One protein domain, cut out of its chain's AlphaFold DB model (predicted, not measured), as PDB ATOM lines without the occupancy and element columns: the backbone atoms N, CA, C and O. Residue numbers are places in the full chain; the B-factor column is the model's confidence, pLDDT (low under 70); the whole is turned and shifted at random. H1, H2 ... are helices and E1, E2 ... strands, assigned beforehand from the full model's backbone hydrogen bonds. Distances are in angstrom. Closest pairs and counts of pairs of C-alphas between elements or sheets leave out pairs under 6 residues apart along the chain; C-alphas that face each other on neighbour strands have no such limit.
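What this domain is: This is residues 25 to 136 of the 141 residues of an uncharacterized protein of Erythrobacter litoralis (strain HTCC2594) (UniProt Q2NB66). A twisted sheet of five strands, curled like part of a barrel, has two helices side by side over one face: the long H1 covers E2 and E3, and the short H2 lies over E5. Before E1, at one edge of the sheet, residues 25 to 43 form a long stretch with no named element. The printed part has 112 residues, with five named strands and two named helices in the order E1, E2, H1, E3, H2, E4, E5; the class is mixed, helices and strands. The sheet is mixed, in the order E1, E2, E3, E5, E4, with E2 and E3 parallel and the other neighbours antiparallel. The whole is compact, with a radius of gyration of the C-alphas of 14.6 A, and spans 42 by 28 by 28 A.

How they stand to each other: E1, residues 44 to 46, is an edge strand and forms a hairpin with E2, residues 53 to 60; N 46 and O 53 are 2.8 A apart. H1, residues 67 to 82, is on the sheet at a height of 8.0 A. E2, H1 and E3, residues 91 to 100, make a strand-helix-strand unit, two parallel neighbour strands with a helix between them in the chain, and its crossover is right-handed. N 56 of E2 and O 93 of E3 are 2.9 A apart. H1 runs along the strands, at 24 degrees to E3 on the local plane; its closest C-alphas to E3 are those of Ile 78 and Ala 94, 5.0 A. H2, residues 106 to 113, is on the same face at a height of 9.1 A, and runs along E5, residues 127 to 135, at 9 degrees on the local plane. H1 touches H2 with residues 67 to 71 alone; the closest C-alphas are those of Leu 67 and Ala 108, 4.5 A. Their tilt of 36 degrees is only just steep, and they run the same way. E3, H2 and E4, residues 118 to 124, make a split strand-helix-strand unit, with E5 between the two strands in the sheet; its crossover is right-handed. E4, the other edge strand, forms a hairpin with E5, N 131 and O 120 being 2.8 A apart. E3 and E5 are antiparallel, with N 98 and O 130 at 2.9 A. In both helices every O i to N i+4 pair is within hydrogen-bond range. E1 is apart from E3, E4 and E5.

Where its parts are: E1 begins at C-alpha 44, (228.636, 149.561, 163.523), and is 6.9 A long from first to last C-alpha. E2 measures 22.5 A, H1 22.1 A, E3 28.3 A, H2 10.7 A and E4 20.0 A. H1 begins at C-alpha 67, (206.571, 160.328, 169.486). E5, 26.5 A long, ends at C-alpha 135, (225.265, 156.564, 175.455).

The domain as a whole: The two C-alphas farthest apart are those of Asn 87 and Asp 103, at 43.4 A. The printed part has no cut, and no link between named elements is long. The mean pLDDT of the printed part is 73.4; it is under 70 in residues 25 to 51, 60 to 65, 102 to 104 and 124.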
ATOM      1  N   ALA A  25     238.374 154.176 155.816       30.62
ATOM      2  CA  ALA A  25     239.784 153.850 155.634       30.62
ATOM      3  C   ALA A  25     240.580 153.962 156.951       30.62
ATOM      4  O   ALA A  25     241.618 153.324 157.085       30.62
ATOM      5  N   GLU A  26     240.074 154.698 157.947       30.33
ATOM      6  CA  GLU A  26     240.720 154.851 159.266       30.33
ATOM      7  C   GLU A  26     240.051 154.036 160.376       30.33
ATOM      8  O   GLU A  26     240.574 153.924 161.479       30.33
ATOM      9  N   TYR A  27     238.913 153.415 160.072       36.94
ATOM     10  CA  TYR A  27     238.160 152.622 161.027       36.94
ATOM     11  C   TYR A  27     237.870 151.262 160.412       36.94
ATOM     12  O   TYR A  27     237.359 151.162 159.300       36.94
ATOM     13  N   LYS A  28     238.180 150.177 161.120       40.59
ATOM     14  CA  LYS A  28     237.780 148.841 160.670       40.59
ATOM     15  C   LYS A  28     236.280 148.667 160.890       40.59
ATOM     16  O   LYS A  28     235.853 148.140 161.910       40.59
ATOM     17  N   LEU A  29     235.487 149.090 159.910       41.12
ATOM     18  CA  LEU A  29     234.048 148.862 159.913       41.12
ATOM     19  C   LEU A  29     233.756 147.385 159.673       41.12
ATOM     20  O   LEU A  29     234.071 146.829 158.619       41.12
ATOM     21  N   LYS A  30     233.098 146.751 160.638       49.75
ATOM     22  CA  LYS A  30     232.498 145.429 160.469       49.75
ATOM     23  C   LYS A  30     230.988 145.579 160.549       49.75
ATOM     24  O   LYS A  30     230.457 145.864 161.613       49.75
ATOM     25  N   LYS A  31     230.311 145.384 159.416       49.69
ATOM     26  CA  LYS A  31     228.851 145.254 159.378       49.69
ATOM     27  C   LYS A  31     228.483 143.846 159.824       49.69
ATOM     28  O   LYS A  31     229.034 142.877 159.301       49.69
ATOM     29  N   ASN A  32     227.559 143.730 160.767       48.00
ATOM     30  CA  ASN A  32     227.082 142.430 161.213       48.00
ATOM     31  C   ASN A  32     226.139 141.818 160.156       48.00
ATOM     32  O   ASN A  32     225.281 142.510 159.603       48.00
ATOM     33  N   THR A  33     226.309 140.536 159.827       47.91
ATOM     34  CA  THR A  33     225.378 139.810 158.945       47.91
ATOM     35  C   THR A  33     224.172 139.321 159.750       47.91
ATOM     36  O   THR A  33     224.227 139.245 160.977       47.91
ATOM     37  N   ALA A  34     223.071 138.960 159.080       46.50
ATOM     38  CA  ALA A  34     221.863 138.448 159.744       46.50
ATOM     39  C   ALA A  34     222.140 137.217 160.639       46.50
ATOM     40  O   ALA A  34     221.481 137.022 161.654       46.50
ATOM     41  N   GLU A  35     223.159 136.418 160.314       40.50
ATOM     42  CA  GLU A  35     223.594 135.268 161.119       40.50
ATOM     43  C   GLU A  35     224.409 135.677 162.360       40.50
ATOM     44  O   GLU A  35     224.348 135.003 163.388       40.50
ATOM     45  N   GLY A  36     225.117 136.811 162.307       42.72
ATOM     46  CA  GLY A  36     225.874 137.373 163.430       42.72
ATOM     47  C   GLY A  36     225.042 138.234 164.394       42.72
ATOM     48  O   GLY A  36     225.517 138.564 165.483       42.72
ATOM     49  N   GLN A  37     223.779 138.538 164.059       44.91
ATOM     50  CA  GLN A  37     222.819 139.206 164.957       44.91
ATOM     51  C   GLN A  37     222.539 138.408 166.244       44.91
ATOM     52  O   GLN A  37     222.042 138.965 167.219       44.91
ATOM     53  N   ARG A  38     222.885 137.114 166.282       41.47
ATOM     54  CA  ARG A  38     222.689 136.237 167.448       41.47
ATOM     55  C   ARG A  38     223.688 136.446 168.596       41.47
ATOM     56  O   ARG A  38     223.518 135.810 169.630       41.47
ATOM     57  N   LEU A  39     224.710 137.296 168.450       47.72
ATOM     58  CA  LEU A  39     225.828 137.380 169.406       47.72
ATOM     59  C   LEU A  39     226.170 138.810 169.851       47.72
ATOM     60  O   LEU A  39     227.333 139.188 169.794       47.72
ATOM     61  N   GLY A  40     225.190 139.612 170.282       50.28
ATOM     62  CA  GLY A  40     225.468 140.845 171.044       50.28
ATOM     63  C   GLY A  40     226.426 141.836 170.364       50.28
ATOM     64  O   GLY A  40     227.194 142.506 171.042       50.28
ATOM     65  N   ARG A  41     226.423 141.906 169.027       56.59
ATOM     66  CA  ARG A  41     227.318 142.769 168.243       56.59
ATOM     67  C   ARG A  41     226.543 143.894 167.577       56.59
ATOM     68  O   ARG A  41     225.580 143.618 166.865       56.59
ATOM     69  N   ALA A  42     227.025 145.117 167.790       60.47
ATOM     70  CA  ALA A  42     226.471 146.348 167.235       60.47
ATOM     71  C   ALA A  42     226.448 146.359 165.699       60.47
ATOM     72  O   ALA A  42     227.298 145.752 165.041       60.47
ATOM     73  N   ASP A  43     225.512 147.125 165.144       63.78
ATOM     74  CA  ASP A  43     225.422 147.412 163.711       63.78
ATOM     75  C   ASP A  43     226.699 148.050 163.129       63.78
ATOM     76  O   ASP A  43     227.099 147.706 162.012       63.78
ATOM     77  N   LEU A  44     227.344 148.961 163.873       66.88
ATOM     78  CA  LEU A  44     228.636 149.561 163.523       66.88
ATOM     79  C   LEU A  44     229.603 149.547 164.707       66.88
ATOM     80  O   LEU A  44     229.222 149.762 165.857       66.88
ATOM     81  N   TRP A  45     230.885 149.380 164.401       66.50
ATOM     82  CA  TRP A  45     231.972 149.387 165.373       66.50
ATOM     83  C   TRP A  45     233.120 150.254 164.859       66.50
ATOM     84  O   TRP A  45     233.503 150.148 163.691       66.50
ATOM     85  N   PHE A  46     233.678 151.078 165.742       64.94
ATOM     86  CA  PHE A  46     234.850 151.908 165.491       64.94
ATOM     87  C   PHE A  46     235.933 151.625 166.522       64.94
ATOM     88  O   PHE A  46     235.718 151.824 167.714       64.94
ATOM     89  N   ASP A  47     237.099 151.207 166.048       61.34
ATOM     90  CA  ASP A  47     238.315 151.194 166.854       61.34
ATOM     91  C   ASP A  47     238.940 152.593 166.798       61.34
ATOM     92  O   ASP A  47     239.062 153.184 165.722       61.34
ATOM     93  N   THR A  48     239.268 153.157 167.957       61.09
ATOM     94  CA  THR A  48     239.887 154.481 168.078       61.09
ATOM     95  C   THR A  48     241.073 154.387 169.027       61.09
ATOM     96  O   THR A  48     241.107 153.517 169.894       61.09
ATOM     97  N   SER A  49     242.017 155.327 168.952       54.84
ATOM     98  CA  SER A  49     243.140 155.390 169.905       54.84
ATOM     99  C   SER A  49     242.698 155.514 171.372       54.84
ATOM    100  O   SER A  49     243.468 155.212 172.280       54.84
ATOM    101  N   GLU A  50     241.453 155.924 171.620       58.06
ATOM    102  CA  GLU A  50     240.864 156.040 172.953       58.06
ATOM    103  C   GLU A  50     240.102 154.785 173.398       58.06
ATOM    104  O   GLU A  50     239.609 154.743 174.532       58.06
ATOM    105  N   GLY A  51     239.998 153.778 172.531       62.16
ATOM    106  CA  GLY A  51     239.269 152.532 172.727       62.16
ATOM    107  C   GLY A  51     238.076 152.362 171.785       62.16
ATOM    108  O   GLY A  51     237.625 153.299 171.121       62.16
ATOM    109  N   ASP A  52     237.552 151.142 171.771       72.94
ATOM    110  CA  ASP A  52     236.458 150.718 170.900       72.94
ATOM    111  C   ASP A  52     235.122 151.416 171.216       72.94
ATOM    112  O   ASP A  52     234.727 151.581 172.377       72.94
ATOM    113  N   ARG A  53     234.401 151.806 170.161       71.12
ATOM    114  CA  ARG A  53     233.077 152.434 170.203       71.12
ATOM    115  C   ARG A  53     232.091 151.628 169.355       71.12
ATOM    116  O   ARG A  53     232.288 151.474 168.152       71.12
ATOM    117  N   SER A  54     231.001 151.181 169.965       76.75
ATOM    118  CA  SER A  54     229.956 150.378 169.316       76.75
ATOM    119  C   SER A  54     228.659 151.161 169.179       76.75
ATOM    120  O   SER A  54     228.258 151.868 170.102       76.75
ATOM    121  N   PHE A  55     227.986 151.022 168.041       76.44
ATOM    122  CA  PHE A  55     226.760 151.741 167.716       76.44
ATOM    123  C   PHE A  55     225.699 150.778 167.191       76.44
ATOM    124  O   PHE A  55     225.889 150.129 166.164       76.44
ATOM    125  N   GLU A  56     224.570 150.728 167.883       81.25
ATOM    126  CA  GLU A  56     223.390 149.971 167.488       81.25
ATOM    127  C   GLU A  56     222.318 150.929 166.971       81.25
ATOM    128  O   GLU A  56     221.970 151.898 167.650       81.25
ATOM    129  N   PHE A  57     221.767 150.656 165.790       76.81
ATOM    130  CA  PHE A  57     220.811 151.535 165.132       76.81
ATOM    131  C   PHE A  57     219.487 150.840 164.865       76.81
ATOM    132  O   PHE A  57     219.396 149.656 164.540       76.81
ATOM    133  N   LYS A  58     218.419 151.631 164.897       80.69
ATOM    134  CA  LYS A  58     217.145 151.256 164.289       80.69
ATOM    135  C   LYS A  58     216.710 152.353 163.331       80.69
ATOM    136  O   LYS A  58     216.747 153.541 163.652       80.69
ATOM    137  N   PHE A  59     216.356 151.946 162.116       71.44
ATOM    138  CA  PHE A  59     215.906 152.870 161.084       71.44
ATOM    139  C   PHE A  59     214.388 152.991 161.135       71.44
ATOM    140  O   PHE A  59     213.670 151.993 161.057       71.44
ATOM    141  N   TRP A  60     213.909 154.221 161.227       68.88
ATOM    142  CA  TRP A  60     212.496 154.539 161.271       68.88
ATOM    143  C   TRP A  60     212.024 154.939 159.866       68.88
ATOM    144  O   TRP A  60     212.467 155.941 159.307       68.88
ATOM    145  N   ARG A  61     211.176 154.090 159.259       60.41
ATOM    146  CA  ARG A  61     210.754 154.184 157.842       60.41
ATOM    147  C   ARG A  61     209.421 154.894 157.614       60.41
ATOM    148  O   ARG A  61     209.116 155.218 156.470       60.41
ATOM    149  N   ASN A  62     208.611 155.071 158.652       60.66
ATOM    150  CA  ASN A  62     207.202 155.414 158.480       60.66
ATOM    151  C   ASN A  62     206.967 156.921 158.522       60.66
ATOM    152  O   ASN A  62     207.381 157.591 159.454       60.66
ATOM    153  N   GLN A  63     206.250 157.443 157.526       55.94
ATOM    154  CA  GLN A  63     206.039 158.885 157.343       55.94
ATOM    155  C   GLN A  63     205.037 159.509 158.337       55.94
ATOM    156  O   GLN A  63     204.987 160.729 158.453       55.94
ATOM    157  N   HIS A  64     204.268 158.693 159.072       62.59
ATOM    158  CA  HIS A  64     203.116 159.144 159.878       62.59
ATOM    159  C   HIS A  64     203.135 158.688 161.345       62.59
ATOM    160  O   HIS A  64     202.095 158.660 161.996       62.59
ATOM    161  N   TRP A  65     204.281 158.257 161.864       66.19
ATOM    162  CA  TRP A  65     204.370 157.708 163.220       66.19
ATOM    163  C   TRP A  65     204.701 158.804 164.244       66.19
ATOM    164  O   TRP A  65     205.373 159.784 163.929       66.19
ATOM    165  N   GLY A  66     204.180 158.672 165.462       81.19
ATOM    166  CA  GLY A  66     204.259 159.698 166.500       81.19
ATOM    167  C   GLY A  66     205.462 159.533 167.430       81.19
ATOM    168  O   GLY A  66     206.304 158.648 167.277       81.19
ATOM    169  N   LEU A  67     205.518 160.374 168.464       88.69
ATOM    170  CA  LEU A  67     206.571 160.328 169.486       88.69
ATOM    171  C   LEU A  67     206.684 158.959 170.175       88.69
ATOM    172  O   LEU A  67     207.792 158.506 170.451       88.69
ATOM    173  N   GLU A  68     205.565 158.287 170.446       89.88
ATOM    174  CA  GLU A  68     205.580 156.990 171.137       89.88
ATOM    175  C   GLU A  68     206.200 155.872 170.289       89.88
ATOM    176  O   GLU A  68     206.906 155.008 170.817       89.88
ATOM    177  N   ASP A  69     206.044 155.927 168.967       86.69
ATOM    178  CA  ASP A  69     206.682 154.979 168.059       86.69
ATOM    179  C   ASP A  69     208.199 155.193 167.993       86.69
ATOM    180  O   ASP A  69     208.984 154.239 168.029       86.69
ATOM    181  N   LEU A  70     208.628 156.458 167.943       87.50
ATOM    182  CA  LEU A  70     210.040 156.835 168.000       87.50
ATOM    183  C   LEU A  70     210.673 156.422 169.337       87.50
ATOM    184  O   LEU A  70     211.757 155.839 169.350       87.50
ATOM    185  N   LYS A  71     209.973 156.624 170.461       90.94
ATOM    186  CA  LYS A  71     210.403 156.129 171.779       90.94
ATOM    187  C   LYS A  71     210.506 154.609 171.809       90.94
ATOM    188  O   LYS A  71     211.467 154.088 172.364       90.94
ATOM    189  N   THR A  72     209.546 153.891 171.229       89.56
ATOM    190  CA  THR A  72     209.573 152.421 171.159       89.56
ATOM    191  C   THR A  72     210.757 151.929 170.328       89.56
ATOM    192  O   THR A  72     211.489 151.040 170.761       89.56
ATOM    193  N   THR A  73     211.011 152.572 169.187       86.75
ATOM    194  CA  THR A  73     212.172 152.300 168.328       86.75
ATOM    195  C   THR A  73     213.487 152.528 169.077       86.75
ATOM    196  O   THR A  73     214.359 151.658 169.081       86.75
ATOM    197  N   MET A  74     213.605 153.652 169.788       89.94
ATOM    198  CA  MET A  74     214.778 153.958 170.607       89.94
ATOM    199  C   MET A  74     214.944 152.974 171.775       89.94
ATOM    200  O   MET A  74     216.046 152.494 172.017       89.94
ATOM    201  N   LYS A  75     213.862 152.608 172.479       90.25
ATOM    202  CA  LYS A  75     213.893 151.586 173.543       90.25
ATOM    203  C   LYS A  75     214.400 150.245 173.016       90.25
ATOM    204  O   LYS A  75     215.173 149.579 173.701       90.25
ATOM    205  N   PHE A  76     214.001 149.862 171.804       85.06
ATOM    206  CA  PHE A  76     214.505 148.652 171.165       85.06
ATOM    207  C   PHE A  76     216.005 148.758 170.855       85.06
ATOM    208  O   PHE A  76     216.755 147.855 171.216       85.06
ATOM    209  N   ALA A  77     216.463 149.886 170.296       84.00
ATOM    210  CA  ALA A  77     217.889 150.145 170.081       84.00
ATOM    211  C   ALA A  77     218.695 150.075 171.393       84.00
ATOM    212  O   ALA A  77     219.735 149.427 171.438       84.00
ATOM    213  N   ILE A  78     218.190 150.676 172.477       89.25
ATOM    214  CA  ILE A  78     218.812 150.644 173.813       89.25
ATOM    215  C   ILE A  78     218.883 149.214 174.355       89.25
ATOM    216  O   ILE A  78     219.923 148.815 174.874       89.25
ATOM    217  N   SER A  79     217.809 148.434 174.213       85.81
ATOM    218  CA  SER A  79     217.767 147.034 174.652       85.81
ATOM    219  C   SER A  79     218.807 146.182 173.918       85.81
ATOM    220  O   SER A  79     219.550 145.438 174.556       85.81
ATOM    221  N   CYS A  80     218.922 146.341 172.595       81.75
ATOM    222  CA  CYS A  80     219.941 145.664 171.793       81.75
ATOM    223  C   CYS A  80     221.360 146.113 172.177       81.75
ATOM    224  O   CYS A  80     222.220 145.276 172.437       81.75
ATOM    225  N   ALA A  81     221.590 147.422 172.303       83.19
ATOM    226  CA  ALA A  81     222.880 147.981 172.698       83.19
ATOM    227  C   ALA A  81     223.322 147.510 174.097       83.19
ATOM    228  O   ALA A  81     224.502 147.272 174.336       83.19
ATOM    229  N   SER A  82     222.376 147.324 175.020       85.38
ATOM    230  CA  SER A  82     222.646 146.845 176.384       85.38
ATOM    231  C   SER A  82     223.106 145.385 176.443       85.38
ATOM    232  O   SER A  82     223.671 144.971 177.452       85.38
ATOM    233  N   GLN A  83     222.881 144.607 175.382       82.00
ATOM    234  CA  GLN A  83     223.355 143.223 175.276       82.00
ATOM    235  C   GLN A  83     224.797 143.129 174.765       82.00
ATOM    236  O   GLN A  83     225.369 142.040 174.780       82.00
ATOM    237  N   ILE A  84     225.390 144.244 174.320       78.94
ATOM    238  CA  ILE A  84     226.777 144.271 173.858       78.94
ATOM    239  C   ILE A  84     227.707 144.115 175.069       78.94
ATOM    240  O   ILE A  84     227.628 144.927 176.003       78.94
ATOM    241  N   PRO A  85     228.598 143.105 175.081       79.06
ATOM    242  CA  PRO A  85     229.518 142.904 176.191       79.06
ATOM    243  C   PRO A  85     230.385 144.147 176.451       79.06
ATOM    244  O   PRO A  85     230.952 144.749 175.543       79.06
ATOM    245  N   ARG A  86     230.530 144.553 177.716       78.56
ATOM    246  CA  ARG A  86     231.287 145.773 178.078       78.56
ATOM    247  C   ARG A  86     232.794 145.653 177.853       78.56
ATOM    248  O   ARG A  86     233.477 146.660 177.726       78.56
ATOM    249  N   ASN A  87     233.312 144.431 177.824       79.19
ATOM    250  CA  ASN A  87     234.701 144.146 177.476       79.19
ATOM    251  C   ASN A  87     234.956 144.203 175.962       79.19
ATOM    252  O   ASN A  87     236.112 144.150 175.556       79.19
ATOM    253  N   GLU A  88     233.901 144.292 175.148       71.25
ATOM    254  CA  GLU A  88     234.004 144.437 173.700       71.25
ATOM    255  C   GLU A  88     234.098 145.909 173.283       71.25
ATOM    256  O   GLU A  88     234.879 146.221 172.400       71.25
ATOM    257  N   ALA A  89     233.397 146.839 173.939       73.25
ATOM    258  CA  ALA A  89     233.494 148.261 173.599       73.25
ATOM    259  C   ALA A  89     233.517 149.173 174.827       73.25
ATOM    260  O   ALA A  89     232.684 149.065 175.729       73.25
ATOM    261  N   LYS A  90     234.434 150.147 174.816       75.31
ATOM    262  CA  LYS A  90     234.576 151.155 175.874       75.31
ATOM    263  C   LYS A  90     233.365 152.082 175.935       75.31
ATOM    264  O   LYS A  90     232.964 152.499 177.020       75.31
ATOM    265  N   ARG A  91     232.776 152.416 174.783       79.00
ATOM    266  CA  ARG A  91     231.511 153.162 174.703       79.00
ATOM    267  C   ARG A  91     230.525 152.463 173.788       79.00
ATOM    268  O   ARG A  91     230.902 151.987 172.722       79.00
ATOM    269  N   ILE A  92     229.269 152.425 174.209       82.00
ATOM    270  CA  ILE A  92     228.188 151.791 173.467       82.00
ATOM    271  C   ILE A  92     227.055 152.801 173.319       82.00
ATOM    272  O   ILE A  92     226.576 153.366 174.302       82.00
ATOM    273  N   PHE A  93     226.622 153.004 172.084       84.12
ATOM    274  CA  PHE A  93     225.572 153.940 171.727       84.12
ATOM    275  C   PHE A  93     224.385 153.199 171.130       84.12
ATOM    276  O   PHE A  93     224.543 152.335 170.270       84.12
ATOM    277  N   ALA A  94     223.191 153.584 171.560       87.12
ATOM    278  CA  ALA A  94     221.945 153.234 170.901       87.12
ATOM    279  C   ALA A  94     221.460 154.435 170.093       87.12
ATOM    280  O   ALA A  94     221.509 155.562 170.589       87.12
ATOM    281  N   GLY A  95     220.990 154.210 168.870       85.38
ATOM    282  CA  GLY A  95     220.571 155.285 167.984       85.38
ATOM    283  C   GLY A  95     219.313 154.978 167.183       85.38
ATOM    284  O   GLY A  95     219.004 153.834 166.852       85.38
ATOM    285  N   THR A  96     218.586 156.037 166.840       84.94
ATOM    286  CA  THR A  96     217.500 155.992 165.857       84.94
ATOM    287  C   THR A  96     217.810 156.946 164.716       84.94
ATOM    288  O   THR A  96     218.228 158.082 164.938       84.94
ATOM    289  N   ILE A  97     217.582 156.468 163.495       81.62
ATOM    290  CA  ILE A  97     217.679 157.254 162.266       81.62
ATOM    291  C   ILE A  97     216.256 157.500 161.765       81.62
ATOM    292  O   ILE A  97     215.569 156.543 161.405       81.62
ATOM    293  N   ALA A  98     215.814 158.757 161.738       81.56
ATOM    294  CA  ALA A  98     214.466 159.138 161.322       81.56
ATOM    295  C   ALA A  98     214.506 160.070 160.107       81.56
ATOM    296  O   ALA A  98     215.077 161.158 160.159       81.56
ATOM    297  N   ARG A  99     213.892 159.640 159.000       80.19
ATOM    298  CA  ARG A  99     213.729 160.450 157.787       80.19
ATOM    299  C   ARG A  99     212.341 161.087 157.782       80.19
ATOM    300  O   ARG A  99     211.344 160.373 157.766       80.19
ATOM    301  N   ILE A 100     212.289 162.414 157.763       78.12
ATOM    302  CA  ILE A 100     211.071 163.222 157.869       78.12
ATOM    303  C   ILE A 100     210.845 163.979 156.560       78.12
ATOM    304  O   ILE A 100     211.700 164.750 156.140       78.12
ATOM    305  N   HIS A 101     209.706 163.771 155.903       78.94
ATOM    306  CA  HIS A 101     209.295 164.574 154.742       78.94
ATOM    307  C   HIS A 101     208.538 165.838 155.195       78.94
ATOM    308  O   HIS A 101     208.227 165.953 156.376       78.94
ATOM    309  N   HIS A 102     208.277 166.783 154.282       63.97
ATOM    310  CA  HIS A 102     207.809 168.154 154.574       63.97
ATOM    311  C   HIS A 102     206.600 168.286 155.531       63.97
ATOM    312  O   HIS A 102     206.510 169.304 156.210       63.97
ATOM    313  N   ASP A 103     205.768 167.247 155.668       66.62
ATOM    314  CA  ASP A 103     204.559 167.241 156.512       66.62
ATOM    315  C   ASP A 103     204.655 166.233 157.685       66.62
ATOM    316  O   ASP A 103     203.649 165.743 158.201       66.62
ATOM    317  N   GLY A 104     205.876 165.823 158.046       68.38
ATOM    318  CA  GLY A 104     206.136 164.676 158.919       68.38
ATOM    319  C   GLY A 104     206.350 164.988 160.408       68.38
ATOM    320  O   GLY A 104     206.178 166.102 160.891       68.38
ATOM    321  N   ALA A 105     206.762 163.960 161.154       80.00
ATOM    322  CA  ALA A 105     206.862 163.929 162.618       80.00
ATOM    323  C   ALA A 105     208.057 164.704 163.226       80.00
ATOM    324  O   ALA A 105     208.693 164.230 164.168       80.00
ATOM    325  N   GLU A 106     208.385 165.889 162.709       87.31
ATOM    326  CA  GLU A 106     209.536 166.683 163.166       87.31
ATOM    327  C   GLU A 106     209.471 167.001 164.670       87.31
ATOM    328  O   GLU A 106     210.421 166.720 165.403       87.31
ATOM    329  N   ASP A 107     208.316 167.463 165.157       89.56
ATOM    330  CA  ASP A 107     208.080 167.727 166.584       89.56
ATOM    331  C   ASP A 107     208.333 166.497 167.461       89.56
ATOM    332  O   ASP A 107     208.773 166.604 168.608       89.56
ATOM    333  N   ALA A 108     208.054 165.302 166.937       89.50
ATOM    334  CA  ALA A 108     208.291 164.059 167.649       89.50
ATOM    335  C   ALA A 108     209.792 163.738 167.740       89.50
ATOM    336  O   ALA A 108     210.254 163.281 168.787       89.50
ATOM    337  N   CYS A 109     210.572 164.021 166.692       88.75
ATOM    338  CA  CYS A 109     212.030 163.911 166.734       88.75
ATOM    339  C   CYS A 109     212.643 164.901 167.731       88.75
ATOM    340  O   CYS A 109     213.501 164.503 168.518       88.75
ATOM    341  N   ILE A 110     212.168 166.151 167.743       90.94
ATOM    342  CA  ILE A 110     212.624 167.184 168.684       90.94
ATOM    343  C   ILE A 110     212.335 166.753 170.128       90.94
ATOM    344  O   ILE A 110     213.251 166.701 170.945       90.94
ATOM    345  N   LYS A 111     211.100 166.332 170.429       92.69
ATOM    346  CA  LYS A 111     210.722 165.851 171.772       92.69
ATOM    347  C   LYS A 111     211.485 164.602 172.205       92.69
ATOM    348  O   LYS A 111     211.789 164.446 173.383       92.69
ATOM    349  N   LEU A 112     211.786 163.680 171.285       91.50
ATOM    350  CA  LEU A 112     212.628 162.529 171.618       91.50
ATOM    351  C   LEU A 112     214.050 162.984 171.975       91.50
ATOM    352  O   LEU A 112     214.626 162.465 172.930       91.50
ATOM    353  N   ALA A 113     214.607 163.937 171.222       90.31
ATOM    354  CA  ALA A 113     215.972 164.418 171.397       90.31
ATOM    355  C   ALA A 113     216.230 165.064 172.770       90.31
ATOM    356  O   ALA A 113     217.335 164.927 173.284       90.31
ATOM    357  N   GLU A 114     215.224 165.687 173.395       92.25
ATOM    358  CA  GLU A 114     215.331 166.291 174.738       92.25
ATOM    359  C   GLU A 114     215.791 165.300 175.825       92.25
ATOM    360  O   GLU A 114     216.426 165.696 176.800       92.25
ATOM    361  N   GLY A 115     215.497 164.003 175.666       86.62
ATOM    362  CA  GLY A 115     215.903 162.950 176.608       86.62
ATOM    363  C   GLY A 115     217.205 162.223 176.249       86.62
ATOM    364  O   GLY A 115     217.555 161.231 176.900       86.62
ATOM    365  N   MET A 116     217.889 162.645 175.186       89.12
ATOM    366  CA  MET A 116     218.973 161.901 174.538       89.12
ATOM    367  C   MET A 116     220.302 162.652 174.655       89.12
ATOM    368  O   MET A 116     220.333 163.838 174.957       89.12
ATOM    369  N   ASP A 117     221.420 161.946 174.471       85.19
ATOM    370  CA  ASP A 117     222.745 162.546 174.680       85.19
ATOM    371  C   ASP A 117     223.227 163.313 173.444       85.19
ATOM    372  O   ASP A 117     223.985 164.272 173.568       85.19
ATOM    373  N   PHE A 118     222.791 162.896 172.249       81.25
ATOM    374  CA  PHE A 118     223.150 163.554 170.994       81.25
ATOM    375  C   PHE A 118     221.972 163.558 170.019       81.25
ATOM    376  O   PHE A 118     221.262 162.560 169.885       81.25
ATOM    377  N   CYS A 119     221.804 164.661 169.295       84.75
ATOM    378  CA  CYS A 119     220.853 164.784 168.198       84.75
ATOM    379  C   CYS A 119     221.483 165.605 167.074       84.75
ATOM    380  O   CYS A 119     221.960 166.715 167.308       84.75
ATOM    381  N   TYR A 120     221.474 165.056 165.864       79.31
ATOM    382  CA  TYR A 120     221.940 165.734 164.661       79.31
ATOM    383  C   TYR A 120     220.823 165.774 163.635       79.31
ATOM    384  O   TYR A 120     220.155 164.767 163.396       79.31
ATOM    385  N   GLN A 121     220.660 166.932 163.010       83.25
ATOM    386  CA  GLN A 121     219.699 167.152 161.946       83.25
ATOM    387  C   GLN A 121     220.440 167.509 160.659       83.25
ATOM    388  O   GLN A 121     221.269 168.416 160.639       83.25
ATOM    389  N   PHE A 122     220.078 166.837 159.573       74.50
ATOM    390  CA  PHE A 122     220.525 167.153 158.222       74.50
ATOM    391  C   PHE A 122     219.310 167.498 157.375       74.50
ATOM    392  O   PHE A 122     218.270 166.851 157.486       74.50
ATOM    393  N   SER A 123     219.440 168.505 156.521       72.31
ATOM    394  CA  SER A 123     218.392 168.860 155.566       72.31
ATOM    395  C   SER A 123     218.866 168.509 154.164       72.31
ATOM    396  O   SER A 123     219.991 168.835 153.791       72.31
ATOM    397  N   ALA A 124     218.011 167.841 153.403       67.50
ATOM    398  CA  ALA A 124     218.195 167.556 151.991       67.50
ATOM    399  C   ALA A 124     216.927 167.969 151.234       67.50
ATOM    400  O   ALA A 124     215.875 168.210 151.832       67.50
ATOM    401  N   GLU A 125     217.013 168.065 149.912       74.81
ATOM    402  CA  GLU A 125     215.844 168.385 149.099       74.81
ATOM    403  C   GLU A 125     214.748 167.321 149.307       74.81
ATOM    404  O   GLU A 125     214.968 166.121 149.122       74.81
ATOM    405  N   GLY A 126     213.572 167.753 149.768       70.62
ATOM    406  CA  GLY A 126     212.418 166.882 149.995       70.62
ATOM    407  C   GLY A 126     212.367 166.146 151.341       70.62
ATOM    408  O   GLY A 126     211.379 165.443 151.581       70.62
ATOM    409  N   TYR A 127     213.387 166.244 152.212       72.81
ATOM    410  CA  TYR A 127     213.358 165.627 153.551       72.81
ATOM    411  C   TYR A 127     214.404 166.174 154.543       72.81
ATOM    412  O   TYR A 127     215.483 166.634 154.180       72.81
ATOM    413  N   LYS A 128     214.119 166.017 155.837       79.56
ATOM    414  CA  LYS A 128     215.064 166.144 156.951       79.56
ATOM    415  C   LYS A 128     215.456 164.757 157.464       79.56
ATOM    416  O   LYS A 128     214.655 163.824 157.430       79.56
ATOM    417  N   LEU A 129     216.684 164.602 157.937       78.38
ATOM    418  CA  LEU A 129     217.182 163.387 158.577       78.38
ATOM    419  C   LEU A 129     217.607 163.716 160.004       78.38
ATOM    420  O   LEU A 129     218.475 164.561 160.201       78.38
ATOM    421  N   TYR A 130     217.030 163.015 160.973       83.62
ATOM    422  CA  TYR A 130     217.422 163.079 162.375       83.62
ATOM    423  C   TYR A 130     218.206 161.831 162.763       83.62
ATOM    424  O   TYR A 130     217.779 160.706 162.493       83.62
ATOM    425  N   LEU A 131     219.335 162.041 163.431       80.69
ATOM    426  CA  LEU A 131     220.133 161.004 164.072       80.69
ATOM    427  C   LEU A 131     220.177 161.296 165.562       80.69
ATOM    428  O   LEU A 131     220.805 162.262 165.992       80.69
ATOM    429  N   ILE A 132     219.488 160.471 166.338       87.06
ATOM    430  CA  ILE A 132     219.305 160.666 167.775       87.06
ATOM    431  C   ILE A 132     220.006 159.515 168.493       87.06
ATOM    432  O   ILE A 132     219.816 158.367 168.093       87.06
ATOM    433  N   PHE A 133     220.797 159.802 169.533       85.12
ATOM    434  CA  PHE A 133     221.649 158.824 170.216       85.12
ATOM    435  C   PHE A 133     221.579 158.899 171.741       85.12
ATOM    436  O   PHE A 133     221.536 159.982 172.328       85.12
ATOM    437  N   LYS A 134     221.717 157.736 172.379       88.25
ATOM    438  CA  LYS A 134     221.957 157.571 173.814       88.25
ATOM    439  C   LYS A 134     223.253 156.795 174.048       88.25
ATOM    440  O   LYS A 134     223.426 155.717 173.487       88.25
ATOM    441  N   ASP A 135     224.141 157.312 174.889       87.50
ATOM    442  CA  ASP A 135     225.265 156.564 175.455       87.50
ATOM    443  C   ASP A 135     224.749 155.666 176.586       87.50
ATOM    444  O   ASP A 135     224.456 156.119 177.696       87.50
ATOM    445  N   VAL A 136     224.647 154.371 176.303       88.56
ATOM    446  CA  VAL A 136     224.146 153.380 177.264       88.56
ATOM    447  C   VAL A 136     225.247 152.861 178.187       88.56
ATOM    448  O   VAL A 136     224.980 152.047 179.068       88.56
TER     449      VAL A 136